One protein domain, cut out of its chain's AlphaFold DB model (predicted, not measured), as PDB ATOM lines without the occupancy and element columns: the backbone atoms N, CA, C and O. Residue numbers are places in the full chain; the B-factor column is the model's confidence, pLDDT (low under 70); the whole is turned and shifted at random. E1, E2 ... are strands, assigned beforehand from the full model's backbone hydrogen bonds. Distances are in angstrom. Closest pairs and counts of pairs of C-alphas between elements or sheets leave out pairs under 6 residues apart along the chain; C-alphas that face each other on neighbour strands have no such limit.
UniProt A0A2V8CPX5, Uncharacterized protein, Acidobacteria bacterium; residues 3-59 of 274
ATOM      1  N   ILE A   3      17.223  32.452 -50.058       93.38
ATOM      2  CA  ILE A   3      16.478  31.196 -50.047       93.38
ATOM      3  C   ILE A   3      16.475  30.680 -48.614       93.38
ATOM      4  O   ILE A   3      17.543  30.543 -48.015       93.38
ATOM      5  N   ALA A   4      15.291  30.423 -48.060       94.00
ATOM      6  CA  ALA A   4      15.162  29.808 -46.746       94.00
ATOM      7  C   ALA A   4      15.444  28.312 -46.862       94.00
ATOM      8  O   ALA A   4      14.946  27.662 -47.780       94.00
ATOM      9  N   LEU A   5      16.233  27.773 -45.938       95.06
ATOM     10  CA  LEU A   5      16.557  26.354 -45.898       95.06
ATOM     11  C   LEU A   5      16.053  25.761 -44.585       95.06
ATOM     12  O   LEU A   5      16.180  26.374 -43.524       95.06
ATOM     13  N   SER A   6      15.508  24.554 -44.644       94.81
ATOM     14  CA  SER A   6      15.129  23.799 -43.456       94.81
ATOM     15  C   SER A   6      15.462  22.320 -43.608       94.81
ATOM     16  O   SER A   6      15.591  21.791 -44.711       94.81
ATOM     17  N   SER A   7      15.635  21.655 -42.470       96.94
ATOM     18  CA  SER A   7      15.769  20.204 -42.387       96.94
ATOM     19  C   SER A   7      14.542  19.649 -41.685       96.94
ATOM     20  O   SER A   7      14.153  20.157 -40.632       96.94
ATOM     21  N   SER A   8      13.951  18.588 -42.234       96.75
ATOM     22  CA  SER A   8      12.850  17.876 -41.578       96.75
ATOM     23  C   SER A   8      13.291  17.146 -40.304       96.75
ATOM     24  O   SER A   8      12.446  16.757 -39.505       96.75
ATOM     25  N   ASN A   9      14.599  16.917 -40.129       96.62
ATOM     26  CA  ASN A   9      15.159  16.269 -38.950       96.62
ATOM     27  C   ASN A   9      16.558  16.835 -38.618       96.62
ATOM     28  O   ASN A   9      17.574  16.263 -39.028       96.62
ATOM     29  N   PRO A  10      16.627  17.943 -37.854       95.38
ATOM     30  CA  PRO A  10      17.890  18.546 -37.425       95.38
ATOM     31  C   PRO A  10      18.781  17.632 -36.571       95.38
ATOM     32  O   PRO A  10      19.987  17.854 -36.518       95.38
ATOM     33  N   ALA A  11      18.227  16.592 -35.933       94.62
ATOM     34  CA  ALA A  11      19.020  15.608 -35.195       94.62
ATOM     35  C   ALA A  11      19.808  14.660 -36.123       94.62
ATOM     36  O   ALA A  11      20.790  14.063 -35.693       94.62
ATOM     37  N   VAL A  12      19.405  14.536 -37.395       93.50
ATOM     38  CA  VAL A  12      20.104  13.748 -38.428       93.50
ATOM     39  C   VAL A  12      21.009  14.637 -39.275       93.50
ATOM     40  O   VAL A  12      22.170  14.298 -39.497       93.50
ATOM     41  N   ALA A  13      20.501  15.779 -39.748       95.69
ATOM     42  CA  ALA A  13      21.259  16.705 -40.583       95.69
ATOM     43  C   ALA A  13      20.802  18.152 -40.386       95.69
ATOM     44  O   ALA A  13      19.603  18.438 -40.367       95.69
ATOM     45  N   THR A  14      21.759  19.073 -40.305       96.44
ATOM     46  CA  THR A  14      21.520  20.513 -40.141       96.44
ATOM     47  C   THR A  14      21.958  21.297 -41.372       96.44
ATOM     48  O   THR A  14      22.856  20.890 -42.110       96.44
ATOM     49  N   VAL A  15      21.299  22.434 -41.594       96.56
ATOM     50  CA  VAL A  15      21.572  23.373 -42.689       96.56
ATOM     51  C   VAL A  15      21.581  24.808 -42.155       96.56
ATOM     52  O   VAL A  15      20.919  25.075 -41.148       96.56
ATOM     53  N   PRO A  16      22.303  25.746 -42.799       95.44
ATOM     54  CA  PRO A  16      22.179  27.172 -42.507       95.44
ATOM     55  C   PRO A  16      20.731  27.630 -42.693       95.44
ATOM     56  O   PRO A  16      20.066  27.137 -43.589       95.44
ATOM     57  N   GLY A  17      20.246  28.599 -41.913       92.31
ATOM     58  CA  GLY A  17      18.846  29.046 -42.028       92.31
ATOM     59  C   GLY A  17      18.500  29.705 -43.372       92.31
ATOM     60  O   GLY A  17      17.354  29.648 -43.814       92.31
ATOM     61  N   THR A  18      19.482  30.314 -44.047       92.75
ATOM     62  CA  THR A  18      19.308  30.861 -45.401       92.75
ATOM     63  C   THR A  18      20.579  30.721 -46.236       92.75
ATOM     64  O   THR A  18      21.682  30.637 -45.692       92.75
ATOM     65  N   VAL A  19      20.425  30.744 -47.561       94.62
ATOM     66  CA  VAL A  19      21.520  30.901 -48.526       94.62
ATOM     67  C   VAL A  19      21.215  32.063 -49.472       94.62
ATOM     68  O   VAL A  19      20.071  32.254 -49.891       94.62
ATOM     69  N   THR A  20      22.233  32.857 -49.807       92.50
ATOM     70  CA  THR A  20      22.089  34.026 -50.684       92.50
ATOM     71  C   THR A  20      22.595  33.712 -52.088       92.50
ATOM     72  O   THR A  20      23.777  33.437 -52.279       92.50
ATOM     73  N   ILE A  21      21.714  33.827 -53.081       90.81
ATOM     74  CA  ILE A  21      22.075  33.855 -54.501       90.81
ATOM     75  C   ILE A  21      22.475  35.290 -54.858       90.81
ATOM     76  O   ILE A  21      21.693  36.233 -54.658       90.81
ATOM     77  N   GLN A  22      23.706  35.453 -55.343       90.50
ATOM     78  CA  GLN A  22      24.273  36.744 -55.733       90.50
ATOM     79  C   GLN A  22      23.636  37.263 -57.030       90.50
ATOM     80  O   GLN A  22      23.128  36.489 -57.842       90.50
ATOM     81  N   GLY A  23      23.650  38.586 -57.226       89.69
ATOM     82  CA  GLY A  23      23.128  39.205 -58.448       89.69
ATOM     83  C   GLY A  23      23.808  38.639 -59.699       89.69
ATOM     84  O   GLY A  23      25.023  38.463 -59.718       89.69
ATOM     85  N   GLY A  24      23.018  38.309 -60.725       89.94
ATOM     86  CA  GLY A  24      23.511  37.691 -61.964       89.94
ATOM     87  C   GLY A  24      23.780  36.181 -61.886       89.94
ATOM     88  O   GLY A  24      24.116  35.586 -62.904       89.94
ATOM     89  N   SER A  25      23.612  35.546 -60.720       91.31
ATOM     90  CA  SER A  25      23.740  34.088 -60.554       91.31
ATOM     91  C   SER A  25      22.374  33.396 -60.537       91.31
ATOM     92  O   SER A  25      21.394  33.956 -60.052       91.31
ATOM     93  N   SER A  26      22.317  32.148 -61.011       89.94
ATOM     94  CA  SER A  26      21.117  31.294 -60.953       89.94
ATOM     95  C   SER A  26      21.144  30.263 -59.816       89.94
ATOM     96  O   SER A  26      20.139  29.606 -59.560       89.94
ATOM     97  N   SER A  27      22.275  30.110 -59.122       90.44
ATOM     98  CA  SER A  27      22.472  29.088 -58.089       90.44
ATOM     99  C   SER A  27      23.405  29.564 -56.978       90.44
ATOM    100  O   SER A  27      24.247  30.434 -57.193       90.44
ATOM    101  N   ALA A  28      23.289  28.946 -55.804       91.69
ATOM    102  CA  ALA A  28      24.232  29.076 -54.699       91.69
ATOM    103  C   ALA A  28      24.416  27.716 -54.014       91.69
ATOM    104  O   ALA A  28      23.487  26.910 -53.969       91.69
ATOM    105  N   THR A  29      25.604  27.468 -53.469       93.12
ATOM    106  CA  THR A  29      25.913  26.261 -52.695       93.12
ATOM    107  C   THR A  29      25.874  26.563 -51.204       93.12
ATOM    108  O   THR A  29      26.318  27.626 -50.770       93.12
ATOM    109  N   PHE A  30      25.401  25.612 -50.411       93.44
ATOM    110  CA  PHE A  30      25.452  25.658 -48.953       93.44
ATOM    111  C   PHE A  30      25.904  24.301 -48.418       93.44
ATOM    112  O   PHE A  30      25.727  23.272 -49.071       93.44
ATOM    113  N   THR A  31      26.489  24.300 -47.225       95.31
ATOM    114  CA  THR A  31      26.944  23.071 -46.573       95.31
ATOM    115  C   THR A  31      25.800  22.443 -45.788       95.31
ATOM    116  O   THR A  31      25.123  23.130 -45.026       95.31
ATOM    117  N   VAL A  32      25.610  21.135 -45.940       95.19
ATOM    118  CA  VAL A  32      24.764  20.331 -45.052       95.19
ATOM    119  C   VAL A  32      25.675  19.603 -44.069       95.19
ATOM    120  O   VAL A  32      26.595  18.904 -44.491       95.19
ATOM    121  N   THR A  33      25.428  19.749 -42.770       95.06
ATOM    122  CA  THR A  33      26.218  19.085 -41.724       95.06
ATOM    123  C   THR A  33      25.461  17.864 -41.216       95.06
ATOM    124  O   THR A  33      24.396  17.995 -40.610       95.06
ATOM    125  N   ALA A  34      26.008  16.672 -41.454       92.81
ATOM    126  CA  ALA A  34      25.485  15.429 -40.895       92.81
ATOM    127  C   ALA A  34      25.755  15.359 -39.383       92.81
ATOM    128  O   ALA A  34      26.869  15.637 -38.940       92.81
ATOM    129  N   VAL A  35      24.740  14.982 -38.605       93.19
ATOM    130  CA  VAL A  35      24.782  14.924 -37.136       93.19
ATOM    131  C   VAL A  35      24.739  13.478 -36.643       93.19
ATOM    132  O   VAL A  35      25.594  13.075 -35.858       93.19
ATOM    133  N   ALA A  36      23.787  12.678 -37.128       90.75
ATOM    134  CA  ALA A  36      23.618  11.281 -36.727       90.75
ATOM    135  C   ALA A  36      23.029  10.434 -37.869       90.75
ATOM    136  O   ALA A  36      22.425  10.992 -38.787       90.75
ATOM    137  N   PRO A  37      23.180   9.094 -37.831       89.94
ATOM    138  CA  PRO A  37      22.580   8.215 -38.827       89.94
ATOM    139  C   PRO A  37      21.055   8.346 -38.863       89.94
ATOM    140  O   PRO A  37      20.404   8.411 -37.823       89.94
ATOM    141  N   GLY A  38      20.481   8.346 -40.063       90.94
ATOM    142  CA  GLY A  38      19.042   8.465 -40.268       90.94
ATOM    143  C   GLY A  38      18.699   9.139 -41.590       90.94
ATOM    144  O   GLY A  38      19.553   9.324 -42.457       90.94
ATOM    145  N   THR A  39      17.434   9.520 -41.745       93.25
ATOM    146  CA  THR A  39      16.939  10.225 -42.932       93.25
ATOM    147  C   THR A  39      16.438  11.617 -42.573       93.25
ATOM    148  O   THR A  39      15.686  11.785 -41.610       93.25
ATOM    149  N   ALA A  40      16.812  12.604 -43.378       95.69
ATOM    150  CA  ALA A  40      16.304  13.966 -43.313       95.69
ATOM    151  C   ALA A  40      15.926  14.429 -44.721       95.69
ATOM    152  O   ALA A  40      16.558  14.045 -45.697       95.69
ATOM    153  N   THR A  41      14.904  15.267 -44.839       96.06
ATOM    154  CA  THR A  41      14.594  15.967 -46.087       96.06
ATOM    155  C   THR A  41      15.064  17.403 -45.945       96.06
ATOM    156  O   THR A  41      14.653  18.091 -45.009       96.06
ATOM    157  N   ILE A  42      15.931  17.846 -46.852       96.44
ATOM    158  CA  ILE A  42      16.370  19.238 -46.925       96.44
ATOM    159  C   ILE A  42      15.419  19.978 -47.853       96.44
ATOM    160  O   ILE A  42      15.201  19.550 -48.984       96.44
ATOM    161  N   VAL A  43      14.845  21.071 -47.362       94.75
ATOM    162  CA  VAL A  43      13.851  21.872 -48.069       94.75
ATOM    163  C   VAL A  43      14.415  23.263 -48.315       94.75
ATOM    164  O   VAL A  43      14.931  23.898 -47.399       94.75
ATOM    165  N   ALA A  44      14.309  23.730 -49.553       94.00
ATOM    166  CA  ALA A  44      14.651  25.078 -49.969       94.00
ATOM    167  C   ALA A  44      13.380  25.803 -50.413       94.00
ATOM    168  O   ALA A  44      12.685  25.350 -51.325       94.00
ATOM    169  N   THR A  45      13.097  26.941 -49.785       92.81
ATOM    170  CA  THR A  45      11.899  27.736 -50.049       92.81
ATOM    171  C   THR A  45      12.283  29.127 -50.521       92.81
ATOM    172  O   THR A  45      12.993  29.876 -49.846       92.81
ATOM    173  N   MET A  46      11.769  29.487 -51.689       89.00
ATOM    174  CA  MET A  46      11.952  30.781 -52.322       89.00
ATOM    175  C   MET A  46      10.649  31.576 -52.242       89.00
ATOM    176  O   MET A  46       9.602  31.126 -52.720       89.00
ATOM    177  N   SER A  47      10.719  32.758 -51.623       79.88
ATOM    178  CA  SER A  47       9.607  33.718 -51.518       79.88
ATOM    179  C   SER A  47       8.285  33.106 -51.015       79.88
ATOM    180  O   SER A  47       7.208  33.529 -51.418       79.88
ATOM    181  N   GLY A  48       8.361  32.065 -50.178       70.81
ATOM    182  CA  GLY A  48       7.205  31.387 -49.579       70.81
ATOM    183  C   GLY A  48       6.334  30.539 -50.520       70.81
ATOM    184  O   GLY A  48       5.384  29.941 -50.034       70.81
ATOM    185  N   SER A  49       6.625  30.462 -51.827       74.38
ATOM    186  CA  SER A  49       5.770  29.753 -52.807       74.38
ATOM    187  C   SER A  49       6.488  28.676 -53.619       74.38
ATOM    188  O   SER A  49       5.879  27.669 -53.965       74.38
ATOM    189  N   SER A  50       7.775  28.848 -53.931       82.00
ATOM    190  CA  SER A  50       8.538  27.825 -54.656       82.00
ATOM    191  C   SER A  50       9.323  26.982 -53.663       82.00
ATOM    192  O   SER A  50      10.239  27.491 -53.015       82.00
ATOM    193  N   VAL A  51       8.948  25.711 -53.535       89.38
ATOM    194  CA  VAL A  51       9.562  24.750 -52.613       89.38
ATOM    195  C   VAL A  51      10.221  23.645 -53.424       89.38
ATOM    196  O   VAL A  51       9.591  23.046 -54.291       89.38
ATOM    197  N   GLN A  52      11.487  23.378 -53.136       92.75
ATOM    198  CA  GLN A  52      12.206  22.218 -53.646       92.75
ATOM    199  C   GLN A  52      12.747  21.426 -52.468       92.75
ATOM    200  O   GLN A  52      13.147  22.005 -51.457       92.75
ATOM    201  N   SER A  53      12.749  20.104 -52.583       93.06
ATOM    202  CA  SER A  53      13.234  19.238 -51.521       93.06
ATOM    203  C   SER A  53      14.072  18.091 -52.060       93.06
ATOM    204  O   SER A  53      13.865  17.601 -53.168       93.06
ATOM    205  N   ALA A  54      15.039  17.669 -51.252       94.00
ATOM    206  CA  ALA A  54      15.876  16.512 -51.517       94.00
ATOM    207  C   ALA A  54      15.958  15.648 -50.258       94.00
ATOM    208  O   ALA A  54      16.170  16.156 -49.153       94.00
ATOM    209  N   ALA A  55      15.795  14.336 -50.423       94.38
ATOM    210  CA  ALA A  55      16.025  13.384 -49.348       94.38
ATOM    211  C   ALA A  55      17.532  13.172 -49.148       94.38
ATOM    212  O   ALA A  55      18.288  13.021 -50.108       94.38
ATOM    213  N   LEU A  56      17.953  13.138 -47.890       92.25
ATOM    214  CA  LEU A  56      19.310  12.864 -47.448       92.25
ATOM    215  C   LEU A  56      19.286  11.680 -46.483       92.25
ATOM    216  O   LEU A  56      18.594  11.706 -45.464       92.25
ATOM    217  N   THR A  57      20.095  10.668 -46.776       90.88
ATOM    218  CA  THR A  57      20.350   9.549 -45.867       90.88
ATOM    219  C   THR A  57      21.765   9.671 -45.319       90.88
ATOM    220  O   THR A  57      22.734   9.652 -46.072       90.88
ATOM    221  N   VAL A  58      21.883   9.789 -44.000       88.44
ATOM    222  CA  VAL A  58      23.159   9.769 -43.285       88.44
ATOM    223  C   VAL A  58      23.399   8.344 -42.796       88.44
ATOM    224  O   VAL A  58      22.597   7.799 -42.038       88.44
ATOM    225  N   THR A  59      24.501   7.727 -43.216       85.62
ATOM    226  CA  THR A  59      24.904   6.388 -42.763       85.62
ATOM    227  C   THR A  59      25.903   6.478 -41.616       85.62
ATOM    228  O   THR A  59      26.748   7.374 -41.583       85.62
TER     229      THR A  59
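AT A GLANCE: This is residues 3 to 59 of the 274 residues of an uncharacterized protein of Acidobacteria bacterium (UniProt A0A2V8CPX5). A strongly twisted, curled sheet of four antiparallel strands makes a trough, built on the long hairpin of E3 and E4 with the shorter E1 and E2 continuing beyond E3. Residues 13 to 14 and 33 to 34, paired as a short antiparallel stretch, lie over the trough's open side, and the long link from E2 to E3 swings out to Gly 24 at one end before running back. The printed part has 57 residues with no named helix and four named strands, E1 to E4 along the chain, in the sheet order E2, E1, E3, E4. Its class is all strand, though under half of the residues, 26 of 57, are in named elements. The whole is only just compact, close to loose, with a radius of gyration of the C-alphas of 11.9 A, and elongated, spanning 37 by 20 by 15 A.

HOW THE PARTS SIT: E3, residues 38 to 46, and E4, residues 50 to 58, form a hairpin, antiparallel at 161 degrees; N 42 and O 54 are within hydrogen-bond range at 2.9 A. On E3's other side is E1, residues 3 to 7, antiparallel at 162 degrees, with N 6 and O 43 at 2.9 A. E2, residues 18 to 20, forms a hairpin with E1, antiparallel at 147 degrees, with N 19 and O 3 at 2.9 A. The pairing is staggered: E1 pairs with E2 over residues 3 to 4 and with E3 over residues 4 to 7. E2 is apart from E3 and E4.

IN THESE COORDINATES: E3 is 26.3 A long, E4 25.9 A, E1 13.4 A and E2 6.8 A. E1 begins at C-alpha 3, (16.478, 31.196, -50.047), and E4 ends at C-alpha 58, (23.159, 9.769, -43.285).

THE WHOLE: The two C-alphas farthest apart, those of Gly 24 and Pro 37, are 37.5 A apart. The printed part has no cut. The link from E2 to E3, 17 residues, is long. Mean pLDDT of the printed part is 92.0, and no printed residue is under 70.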